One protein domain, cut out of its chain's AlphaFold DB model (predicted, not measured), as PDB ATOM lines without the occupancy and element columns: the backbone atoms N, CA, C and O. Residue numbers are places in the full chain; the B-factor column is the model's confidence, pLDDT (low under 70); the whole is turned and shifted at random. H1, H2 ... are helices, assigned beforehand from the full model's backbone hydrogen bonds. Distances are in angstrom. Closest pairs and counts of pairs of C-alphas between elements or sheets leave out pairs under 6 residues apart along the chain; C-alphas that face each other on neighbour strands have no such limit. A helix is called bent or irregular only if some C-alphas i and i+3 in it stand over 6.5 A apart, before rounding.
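AT A GLANCE: This is residues 31 to 105 of the 105 residues of an uncharacterized protein of Candidatus Kaiserbacteria bacterium (UniProt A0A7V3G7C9). Picture a long helical hairpin, H2 and the bent H3, with the shorter H1 packed on one side of it, from the bend of H3 to the first residues of H2, in the half away from the turn at residues 77 to 79. H1, H2 and the arms H3a and H3b make a bundle, helices side by side or nearly so, and residues 46 to 51, between H1 and H2, stick out. The printed part has 75 residues with three named helices in the order H1, H2, H3 and no named strand; its class is all helix. It is only just loose, close to compact, with a radius of gyration of the C-alphas of 13.7 A, and elongated, spanning 40 by 21 by 17 A.

IN THESE COORDINATES: Find C-alpha 31 at (-14.826, -3.266, -45.421); from there H1 runs through residues 31 to 45, 21.1 A. Next look for C-alpha 53 at (-32.972, -5.681, -45.892), where H2 begins; it holds residues 53 to 76 and is 31.4 A long. H2 has a kink of 31 degrees near residue 70, yet it is neither bent nor irregular, but only just: C-alphas 69 and 72 are 6.5 A apart. H3, residues 80 to 104, was assigned as one helix by its hydrogen bonds but is bent: C-alphas 90 and 93 are 6.9 A apart. Its arms are H3a, residues 80 to 90, 15.2 A, and H3b, residues 93 to 104, 16.3 A, ending at C-alpha 104 at (-34.835, 8.196, -44.466).

HOW THE PARTS SIT: Begin with H1 and H2, a helical hairpin: residues 41 to 45 of H1 touch residues 53 to 56 of H2, the closest C-alphas being those of Ala 41 and Pro 53, 6.5 A apart. They run opposite ways at a shallow tilt of 33 degrees, only just short of steep. H2 and H3a are a helical hairpin too, opposite ways at a shallow tilt of 29 degrees; they touch, closest at the C-alphas of Glu 68 and Gly 83, 5.2 A. H3a and H3b stand at a steep tilt of 42 degrees. H2 touches H3b with residues 53 to 57, closest at the C-alphas of Gly 57 and Phe 94, 6.7 A. H1 touches H3b at a steep tilt of 41 degrees, the same way, closest at the C-alphas of Ser 34 and Pro 93, 6.4 A. H1 and H3a touch only at their ends, closest at the C-alphas of Phe 31 and Trp 90, 5.6 A. In H1, H3a and H3b every O i to N i+4 pair is within hydrogen-bond range; in H2, 17 of 20 are.

THE WHOLE: Look at Gly 77 and Glu 105 for the two C-alphas farthest apart, 41.8 A. The printed part has no cut; the link from H1 to H2 is short and that from H2 to H3 is tight. The mean pLDDT of the printed part is 85.9, and residues 49 to 51 and residue 105, the chain's last, are under 70.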
ATOM      1  N   PHE A  31     -14.150  -4.504 -45.069       89.38
ATOM      2  CA  PHE A  31     -14.826  -3.266 -45.421       89.38
ATOM      3  C   PHE A  31     -15.384  -3.328 -46.849       89.38
ATOM      4  O   PHE A  31     -16.585  -3.161 -47.050       89.38
ATOM      5  N   ALA A  32     -14.555  -3.655 -47.842       89.19
ATOM      6  CA  ALA A  32     -14.989  -3.785 -49.233       89.19
ATOM      7  C   ALA A  32     -16.061  -4.875 -49.409       89.19
ATOM      8  O   ALA A  32     -17.046  -4.671 -50.120       89.19
ATOM      9  N   GLY A  33     -15.907  -6.010 -48.722       87.50
ATOM     10  CA  GLY A  33     -16.879  -7.099 -48.707       87.50
ATOM     11  C   GLY A  33     -18.227  -6.673 -48.129       87.50
ATOM     12  O   GLY A  33     -19.264  -7.027 -48.688       87.50
ATOM     13  N   SER A  34     -18.237  -5.871 -47.063       90.12
ATOM     14  CA  SER A  34     -19.476  -5.345 -46.475       90.12
ATOM     15  C   SER A  34     -20.225  -4.422 -47.439       90.12
ATOM     16  O   SER A  34     -21.430  -4.584 -47.620       90.12
ATOM     17  N   LEU A  35     -19.516  -3.538 -48.151       91.75
ATOM     18  CA  LEU A  35     -20.110  -2.669 -49.170       91.75
ATOM     19  C   LEU A  35     -20.668  -3.474 -50.347       91.75
ATOM     20  O   LEU A  35     -21.780  -3.210 -50.805       91.75
ATOM     21  N   ALA A  36     -19.927  -4.483 -50.809       89.50
ATOM     22  CA  ALA A  36     -20.389  -5.374 -51.868       89.50
ATOM     23  C   ALA A  36     -21.665  -6.126 -51.454       89.50
ATOM     24  O   ALA A  36     -22.604  -6.223 -52.241       89.50
ATOM     25  N   LEU A  37     -21.738  -6.612 -50.210       86.75
ATOM     26  CA  LEU A  37     -22.928  -7.287 -49.693       86.75
ATOM     27  C   LEU A  37     -24.125  -6.346 -49.540       86.75
ATOM     28  O   LEU A  37     -25.237  -6.767 -49.845       86.75
ATOM     29  N   ILE A  38     -23.920  -5.092 -49.126       87.75
ATOM     30  CA  ILE A  38     -24.985  -4.074 -49.101       87.75
ATOM     31  C   ILE A  38     -25.524  -3.842 -50.515       87.75
ATOM     32  O   ILE A  38     -26.732  -3.904 -50.725       87.75
ATOM     33  N   ALA A  39     -24.644  -3.646 -51.501       88.25
ATOM     34  CA  ALA A  39     -25.054  -3.439 -52.889       88.25
ATOM     35  C   ALA A  39     -25.830  -4.641 -53.454       88.25
ATOM     36  O   ALA A  39     -26.841  -4.466 -54.133       88.25
ATOM     37  N   ILE A  40     -25.390  -5.865 -53.142       84.75
ATOM     38  CA  ILE A  40     -26.101  -7.093 -53.520       84.75
ATOM     39  C   ILE A  40     -27.461  -7.171 -52.818       84.75
ATOM     40  O   ILE A  40     -28.452  -7.501 -53.464       84.75
ATOM     41  N   ALA A  41     -27.532  -6.866 -51.520       81.25
ATOM     42  CA  ALA A  41     -28.783  -6.882 -50.768       81.25
ATOM     43  C   ALA A  41     -29.793  -5.868 -51.327       81.25
ATOM     44  O   ALA A  41     -30.956  -6.222 -51.507       81.25
ATOM     45  N   GLU A  42     -29.348  -4.658 -51.679       84.12
ATOM     46  CA  GLU A  42     -30.195  -3.641 -52.314       84.12
ATOM     47  C   GLU A  42     -30.654  -4.085 -53.707       84.12
ATOM     48  O   GLU A  42     -31.840  -4.018 -54.021       84.12
ATOM     49  N   PHE A  43     -29.747  -4.624 -54.530       85.12
ATOM     50  CA  PHE A  43     -30.108  -5.159 -55.845       85.12
ATOM     51  C   PHE A  43     -31.165  -6.268 -55.738       85.12
ATOM     52  O   PHE A  43     -32.111  -6.320 -56.524       85.12
ATOM     53  N   LEU A  44     -31.023  -7.150 -54.747       80.25
ATOM     54  CA  LEU A  44     -31.933  -8.267 -54.518       80.25
ATOM     55  C   LEU A  44     -33.230  -7.868 -53.806       80.25
ATOM     56  O   LEU A  44     -34.191  -8.635 -53.862       80.25
ATOM     57  N   ARG A  45     -33.307  -6.685 -53.186       77.94
ATOM     58  CA  ARG A  45     -34.494  -6.186 -52.470       77.94
ATOM     59  C   ARG A  45     -35.761  -6.233 -53.328       77.94
ATOM     60  O   ARG A  45     -36.818  -6.606 -52.830       77.94
ATOM     61  N   GLY A  46     -35.651  -5.914 -54.619       76.62
ATOM     62  CA  GLY A  46     -36.770  -5.978 -55.568       76.62
ATOM     63  C   GLY A  46     -37.212  -7.399 -55.949       76.62
ATOM     64  O   GLY A  46     -38.316  -7.577 -56.456       76.62
ATOM     65  N   TYR A  47     -36.377  -8.411 -55.695       79.94
ATOM     66  CA  TYR A  47     -36.615  -9.811 -56.071       79.94
ATOM     67  C   TYR A  47     -36.943 -10.711 -54.872       79.94
ATOM     68  O   TYR A  47     -37.589 -11.745 -55.032       79.94
ATOM     69  N   LEU A  48     -36.503 -10.339 -53.667       71.44
ATOM     70  CA  LEU A  48     -36.624 -11.139 -52.447       71.44
ATOM     71  C   LEU A  48     -37.822 -10.716 -51.592       71.44
ATOM     72  O   LEU A  48     -37.686 -10.419 -50.408       71.44
ATOM     73  N   HIS A  49     -39.025 -10.735 -52.160       62.28
ATOM     74  CA  HIS A  49     -40.243 -10.590 -51.361       62.28
ATOM     75  C   HIS A  49     -40.486 -11.903 -50.575       62.28
ATOM     76  O   HIS A  49     -40.559 -12.950 -51.220       62.28
ATOM     77  N   PRO A  50     -40.611 -11.927 -49.224       63.19
ATOM     78  CA  PRO A  50     -40.812 -10.819 -48.276       63.19
ATOM     79  C   PRO A  50     -39.611 -10.512 -47.342       63.19
ATOM     80  O   PRO A  50     -39.811 -10.004 -46.238       63.19
ATOM     81  N   LEU A  51     -38.373 -10.858 -47.701       69.50
ATOM     82  CA  LEU A  51     -37.223 -10.638 -46.817       69.50
ATOM     83  C   LEU A  51     -36.817  -9.162 -46.819       69.50
ATOM     84  O   LEU A  51     -36.314  -8.644 -47.813       69.50
ATOM     85  N   SER A  52     -37.008  -8.481 -45.686       74.81
ATOM     86  CA  SER A  52     -36.554  -7.098 -45.547       74.81
ATOM     87  C   SER A  52     -35.017  -7.024 -45.525       74.81
ATOM     88  O   SER A  52     -34.360  -7.940 -45.012       74.81
ATOM     89  N   PRO A  53     -34.414  -5.921 -46.009       72.44
ATOM     90  CA  PRO A  53     -32.972  -5.681 -45.892       72.44
ATOM     91  C   PRO A  53     -32.438  -5.849 -44.460       72.44
ATOM     92  O   PRO A  53     -31.321  -6.325 -44.262       72.44
ATOM     93  N   ALA A  54     -33.263  -5.553 -43.447       76.62
ATOM     94  CA  ALA A  54     -32.928  -5.762 -42.041       76.62
ATOM     95  C   ALA A  54     -32.722  -7.246 -41.679       76.62
ATOM     96  O   ALA A  54     -31.787  -7.567 -40.947       76.62
ATOM     97  N   PHE A  55     -33.536  -8.165 -42.216       82.19
ATOM     98  CA  PHE A  55     -33.342  -9.607 -42.004       82.19
ATOM     99  C   PHE A  55     -32.048 -10.110 -42.650       82.19
ATOM    100  O   PHE A  55     -31.331 -10.907 -42.044       82.19
ATOM    101  N   ILE A  56     -31.724  -9.617 -43.849       77.94
ATOM    102  CA  ILE A  56     -30.465  -9.948 -44.532       77.94
ATOM    103  C   ILE A  56     -29.277  -9.424 -43.715       77.94
ATOM    104  O   ILE A  56     -28.342 -10.178 -43.442       77.94
ATOM    105  N   GLY A  57     -29.347  -8.176 -43.242       80.19
ATOM    106  CA  GLY A  57     -28.338  -7.585 -42.363       80.19
ATOM    107  C   GLY A  57     -28.131  -8.394 -41.081       80.19
ATOM    108  O   GLY A  57     -26.995  -8.712 -40.731       80.19
ATOM    109  N   LEU A  58     -29.213  -8.811 -40.418       84.25
ATOM    110  CA  LEU A  58     -29.136  -9.622 -39.201       84.25
ATOM    111  C   LEU A  58     -28.475 -10.983 -39.453       84.25
ATOM    112  O   LEU A  58     -27.627 -11.414 -38.664       84.25
ATOM    113  N   ALA A  59     -28.837 -11.658 -40.547       84.62
ATOM    114  CA  ALA A  59     -28.247 -12.941 -40.919       84.62
ATOM    115  C   ALA A  59     -26.740 -12.802 -41.191       84.62
ATOM    116  O   ALA A  59     -25.946 -13.604 -40.692       84.62
ATOM    117  N   LEU A  60     -26.342 -11.755 -41.918       83.06
ATOM    118  CA  LEU A  60     -24.941 -11.462 -42.216       83.06
ATOM    119  C   LEU A  60     -24.142 -11.146 -40.948       83.06
ATOM    120  O   LEU A  60     -23.098 -11.756 -40.736       83.06
ATOM    121  N   VAL A  61     -24.640 -10.276 -40.064       87.81
ATOM    122  CA  VAL A  61     -23.971  -9.948 -38.791       87.81
ATOM    123  C   VAL A  61     -23.847 -11.184 -37.898       87.81
ATOM    124  O   VAL A  61     -22.782 -11.426 -37.326       87.81
ATOM    125  N   SER A  62     -24.893 -12.009 -37.810       90.06
ATOM    126  CA  SER A  62     -24.861 -13.258 -37.036       90.06
ATOM    127  C   SER A  62     -23.800 -14.215 -37.576       90.06
ATOM    128  O   SER A  62     -23.008 -14.776 -36.815       90.06
ATOM    129  N   TRP A  63     -23.739 -14.357 -38.900       87.38
ATOM    130  CA  TRP A  63     -22.741 -15.186 -39.559       87.38
ATOM    131  C   TRP A  63     -21.318 -14.660 -39.326       87.38
ATOM    132  O   TRP A  63     -20.460 -15.436 -38.903       87.38
ATOM    133  N   MET A  64     -21.069 -13.358 -39.496       88.81
ATOM    134  CA  MET A  64     -19.751 -12.755 -39.238       88.81
ATOM    135  C   MET A  64     -19.329 -12.901 -37.775       88.81
ATOM    136  O   MET A  64     -18.184 -13.246 -37.498       88.81
ATOM    137  N   THR A  65     -20.261 -12.739 -36.836       91.81
ATOM    138  CA  THR A  65     -20.014 -12.970 -35.402       91.81
ATOM    139  C   THR A  65     -19.535 -14.399 -35.150       91.81
ATOM    140  O   THR A  65     -18.534 -14.619 -34.466       91.81
ATOM    141  N   TYR A  66     -20.205 -15.384 -35.747       92.50
ATOM    142  CA  TYR A  66     -19.785 -16.779 -35.653       92.50
ATOM    143  C   TYR A  66     -18.406 -17.014 -36.294       92.50
ATOM    144  O   TYR A  66     -17.569 -17.713 -35.719       92.50
ATOM    145  N   GLN A  67     -18.124 -16.412 -37.452       89.50
ATOM    146  CA  GLN A  67     -16.812 -16.540 -38.087       89.50
ATOM    147  C   GLN A  67     -15.694 -15.975 -37.202       89.50
ATOM    148  O   GLN A  67     -14.744 -16.698 -36.900       89.50
ATOM    149  N   GLU A  68     -15.837 -14.735 -36.734       90.56
ATOM    150  CA  GLU A  68     -14.772 -14.011 -36.035       90.56
ATOM    151  C   GLU A  68     -14.487 -14.522 -34.623       90.56
ATOM    152  O   GLU A  68     -13.334 -14.508 -34.187       90.56
ATOM    153  N   PHE A  69     -15.504 -15.017 -33.913       94.00
ATOM    154  CA  PHE A  69     -15.355 -15.420 -32.511       94.00
ATOM    155  C   PHE A  69     -15.403 -16.929 -32.278       94.00
ATOM    156  O   PHE A  69     -15.037 -17.385 -31.196       94.00
ATOM    157  N   HIS A  70     -15.809 -17.725 -33.272       92.38
ATOM    158  CA  HIS A  70     -15.832 -19.182 -33.144       92.38
ATOM    159  C   HIS A  70     -14.896 -19.888 -34.122       92.38
ATOM    160  O   HIS A  70     -14.125 -20.754 -33.707       92.38
ATOM    161  N   LEU A  71     -14.955 -19.554 -35.415       90.88
ATOM    162  CA  LEU A  71     -14.177 -20.267 -36.434       90.88
ATOM    163  C   LEU A  71     -12.730 -19.778 -36.510       90.88
ATOM    164  O   LEU A  71     -11.810 -20.595 -36.477       90.88
ATOM    165  N   HIS A  72     -12.511 -18.466 -36.595       86.38
ATOM    166  CA  HIS A  72     -11.177 -17.900 -36.791       86.38
ATOM    167  C   HIS A  72     -10.220 -18.149 -35.615       86.38
ATOM    168  O   HIS A  72      -9.074 -18.516 -35.883       86.38
ATOM    169  N   PRO A  73     -10.644 -18.079 -34.335       91.19
ATOM    170  CA  PRO A  73      -9.769 -18.447 -33.223       91.19
ATOM    171  C   PRO A  73      -9.312 -19.909 -33.298       91.19
ATOM    172  O   PRO A  73      -8.149 -20.205 -33.048       91.19
ATOM    173  N   LYS A  74     -10.203 -20.824 -33.714       89.56
ATOM    174  CA  LYS A  74      -9.901 -22.258 -33.836       89.56
ATOM    175  C   LYS A  74      -9.019 -22.590 -35.040       89.56
ATOM    176  O   LYS A  74      -8.152 -23.447 -34.923       89.56
ATOM    177  N   LYS A  75      -9.257 -21.955 -36.195       84.25
ATOM    178  CA  LYS A  75      -8.541 -22.252 -37.451       84.25
ATOM    179  C   LYS A  75      -7.209 -21.505 -37.556       84.25
ATOM    180  O   LYS A  75      -6.236 -22.078 -38.029       84.25
ATOM    181  N   TYR A  76      -7.169 -20.246 -37.123       82.69
ATOM    182  CA  TYR A  76      -6.047 -19.334 -37.367       82.69
ATOM    183  C   TYR A  76      -5.353 -18.850 -36.086       82.69
ATOM    184  O   TYR A  76      -4.444 -18.032 -36.166       82.69
ATOM    185  N   GLY A  77      -5.783 -19.301 -34.899       86.12
ATOM    186  CA  GLY A  77      -5.238 -18.802 -33.631       86.12
ATOM    187  C   GLY A  77      -5.509 -17.310 -33.408       86.12
ATOM    188  O   GLY A  77      -4.759 -16.643 -32.697       86.12
ATOM    189  N   GLN A  78      -6.552 -16.768 -34.047       87.38
ATOM    190  CA  GLN A  78      -6.896 -15.352 -33.985       87.38
ATOM    191  C   GLN A  78      -7.129 -14.897 -32.538       87.38
ATOM    192  O   GLN A  78      -7.907 -15.505 -31.802       87.38
ATOM    193  N   SER A  79      -6.489 -13.791 -32.147       92.00
ATOM    194  CA  SER A  79      -6.703 -13.183 -30.834       92.00
ATOM    195  C   SER A  79      -8.081 -12.523 -30.740       92.00
ATOM    196  O   SER A  79      -8.635 -12.048 -31.732       92.00
ATOM    197  N   LEU A  80      -8.619 -12.433 -29.520       91.19
ATOM    198  CA  LEU A  80      -9.907 -11.778 -29.276       91.19
ATOM    199  C   LEU A  80      -9.914 -10.321 -29.764       91.19
ATOM    200  O   LEU A  80     -10.867  -9.896 -30.408       91.19
ATOM    201  N   VAL A  81      -8.836  -9.574 -29.501       92.50
ATOM    202  CA  VAL A  81      -8.704  -8.168 -29.921       92.50
ATOM    203  C   VAL A  81      -8.775  -8.041 -31.440       92.50
ATOM    204  O   VAL A  81      -9.506  -7.193 -31.945       92.50
ATOM    205  N   LYS A  82      -8.071  -8.912 -32.175       88.56
ATOM    206  CA  LYS A  82      -8.122  -8.924 -33.639       88.56
ATOM    207  C   LYS A  82      -9.537  -9.223 -34.139       88.56
ATOM    208  O   LYS A  82     -10.043  -8.481 -34.971       88.56
ATOM    209  N   GLY A  83     -10.200 -10.225 -33.559       91.00
ATOM    210  CA  GLY A  83     -11.588 -10.553 -33.898       91.00
ATOM    211  C   GLY A  83     -12.573  -9.411 -33.648       91.00
ATOM    212  O   GLY A  83     -13.453  -9.189 -34.471       91.00
ATOM    213  N   ILE A  84     -12.397  -8.636 -32.571       93.62
ATOM    214  CA  ILE A  84     -13.209  -7.435 -32.314       93.62
ATOM    215  C   ILE A  84     -12.998  -6.388 -33.413       93.62
ATOM    216  O   ILE A  84     -13.975  -5.858 -33.935       93.62
ATOM    217  N   ILE A  85     -11.745  -6.100 -33.780       92.25
ATOM    218  CA  ILE A  85     -11.428  -5.125 -34.835       92.25
ATOM    219  C   ILE A  85     -12.050  -5.562 -36.164       92.25
ATOM    220  O   ILE A  85     -12.749  -4.781 -36.804       92.25
ATOM    221  N   ASP A  86     -11.857  -6.822 -36.548       91.25
ATOM    222  CA  ASP A  86     -12.409  -7.373 -37.786       91.25
ATOM    223  C   ASP A  86     -13.931  -7.336 -37.823       91.25
ATOM    224  O   ASP A  86     -14.520  -6.959 -38.836       91.25
ATOM    225  N   TRP A  87     -14.563  -7.697 -36.707       93.25
ATOM    226  CA  TRP A  87     -16.009  -7.664 -36.564       93.25
ATOM    227  C   TRP A  87     -16.557  -6.239 -36.684       93.25
ATOM    228  O   TRP A  87     -17.544  -6.027 -37.390       93.25
ATOM    229  N   LEU A  88     -15.905  -5.252 -36.058       93.56
ATOM    230  CA  LEU A  88     -16.297  -3.843 -36.161       93.56
ATOM    231  C   LEU A  88     -16.183  -3.329 -37.596       93.56
ATOM    232  O   LEU A  88     -17.102  -2.671 -38.077       93.56
ATOM    233  N   VAL A  89     -15.090  -3.653 -38.292       91.88
ATOM    234  CA  VAL A  89     -14.882  -3.234 -39.686       91.88
ATOM    235  C   VAL A  89     -15.921  -3.863 -40.619       91.88
ATOM    236  O   VAL A  89     -16.425  -3.181 -41.509       91.88
ATOM    237  N   TRP A  90     -16.302  -5.122 -40.385       89.44
ATOM    238  CA  TRP A  90     -17.417  -5.767 -41.085       89.44
ATOM    239  C   TRP A  90     -18.763  -5.099 -40.799       89.44
ATOM    240  O   TRP A  90     -19.545  -4.869 -41.719       89.44
ATOM    241  N   CYS A  91     -19.065  -4.837 -39.525       90.94
ATOM    242  CA  CYS A  91     -20.405  -4.445 -39.089       90.94
ATOM    243  C   CYS A  91     -20.689  -2.950 -39.241       90.94
ATOM    244  O   CYS A  91     -21.853  -2.577 -39.396       90.94
ATOM    245  N   ALA A  92     -19.668  -2.089 -39.214       92.00
ATOM    246  CA  ALA A  92     -19.863  -0.641 -39.259       92.00
ATOM    247  C   ALA A  92     -20.611  -0.172 -40.526       92.00
ATOM    248  O   ALA A  92     -21.572   0.587 -40.377       92.00
ATOM    249  N   PRO A  93     -20.289  -0.649 -41.746       92.19
ATOM    250  CA  PRO A  93     -21.038  -0.255 -42.941       92.19
ATOM    251  C   PRO A  93     -22.489  -0.742 -42.926       92.19
ATOM    252  O   PRO A  93     -23.384   0.007 -43.312       92.19
ATOM    253  N   PHE A  94     -22.752  -1.949 -42.409       88.88
ATOM    254  CA  PHE A  94     -24.123  -2.442 -42.243       88.88
ATOM    255  C   PHE A  94     -24.914  -1.593 -41.249       88.88
ATOM    256  O   PHE A  94     -26.055  -1.241 -41.531       88.88
ATOM    257  N   ALA A  95     -24.320  -1.228 -40.110       88.81
ATOM    258  CA  ALA A  95     -24.970  -0.374 -39.120       88.81
ATOM    259  C   ALA A  95     -25.307   1.010 -39.701       88.81
ATOM    260  O   ALA A  95     -26.420   1.501 -39.509       88.81
ATOM    261  N   ALA A  96     -24.380   1.608 -40.456       90.75
ATOM    262  CA  ALA A  96     -24.605   2.881 -41.137       90.75
ATOM    263  C   ALA A  96     -25.744   2.785 -42.165       90.75
ATOM    264  O   ALA A  96     -26.642   3.625 -42.168       90.75
ATOM    265  N   TYR A  97     -25.750   1.737 -42.989       88.19
ATOM    266  CA  TYR A  97     -26.788   1.514 -43.996       88.19
ATOM    267  C   TYR A  97     -28.165   1.237 -43.373       88.19
ATOM    268  O   TYR A  97     -29.145   1.860 -43.764       88.19
ATOM    269  N   LEU A  98     -28.253   0.381 -42.350       85.75
ATOM    270  CA  LEU A  98     -29.514   0.129 -41.643       85.75
ATOM    271  C   LEU A  98     -30.041   1.388 -40.941       85.75
ATOM    272  O   LEU A  98     -31.249   1.597 -40.908       85.75
ATOM    273  N   THR A  99     -29.152   2.235 -40.415       89.25
ATOM    274  CA  THR A  99     -29.531   3.536 -39.839       89.25
ATOM    275  C   THR A  99     -30.073   4.475 -40.914       89.25
ATOM    276  O   THR A  99     -31.099   5.108 -40.700       89.25
ATOM    277  N   TYR A 100     -29.423   4.538 -42.081       89.12
ATOM    278  CA  TYR A 100     -29.911   5.308 -43.227       89.12
ATOM    279  C   TYR A 100     -31.320   4.861 -43.644       89.12
ATOM    280  O   TYR A 100     -32.209   5.703 -43.733       89.12
ATOM    281  N   LEU A 101     -31.539   3.550 -43.807       85.50
ATOM    282  CA  LEU A 101     -32.857   3.001 -44.135       85.50
ATOM    283  C   LEU A 101     -33.900   3.341 -43.066       85.50
ATOM    284  O   LEU A 101     -34.982   3.797 -43.392       85.50
ATOM    285  N   ALA A 102     -33.579   3.129 -41.788       83.94
ATOM    286  CA  ALA A 102     -34.534   3.318 -40.697       83.94
ATOM    287  C   ALA A 102     -34.968   4.774 -40.510       83.94
ATOM    288  O   ALA A 102     -36.006   5.029 -39.901       83.94
ATOM    289  N   LEU A 103     -34.138   5.721 -40.945       88.88
ATOM    290  CA  LEU A 103     -34.438   7.124 -40.778       88.88
ATOM    291  C   LEU A 103     -35.063   7.738 -42.042       88.88
ATOM    292  O   LEU A 103     -36.000   8.525 -41.913       88.88
ATOM    293  N   TRP A 104     -34.515   7.463 -43.231       81.06
ATOM    294  CA  TRP A 104     -34.835   8.196 -44.466       81.06
ATOM    295  C   TRP A 104     -35.696   7.409 -45.478       81.06
ATOM    296  O   TRP A 104     -36.085   7.999 -46.488       81.06
ATOM    297  N   GLU A 105     -36.000   6.130 -45.239       67.44
ATOM    298  CA  GLU A 105     -36.981   5.348 -46.018       67.44
ATOM    299  C   GLU A 105     -38.234   5.014 -45.203       67.44
ATOM    300  O   GLU A 105     -39.333   5.053 -45.804       67.44
TER     301      GLU A 105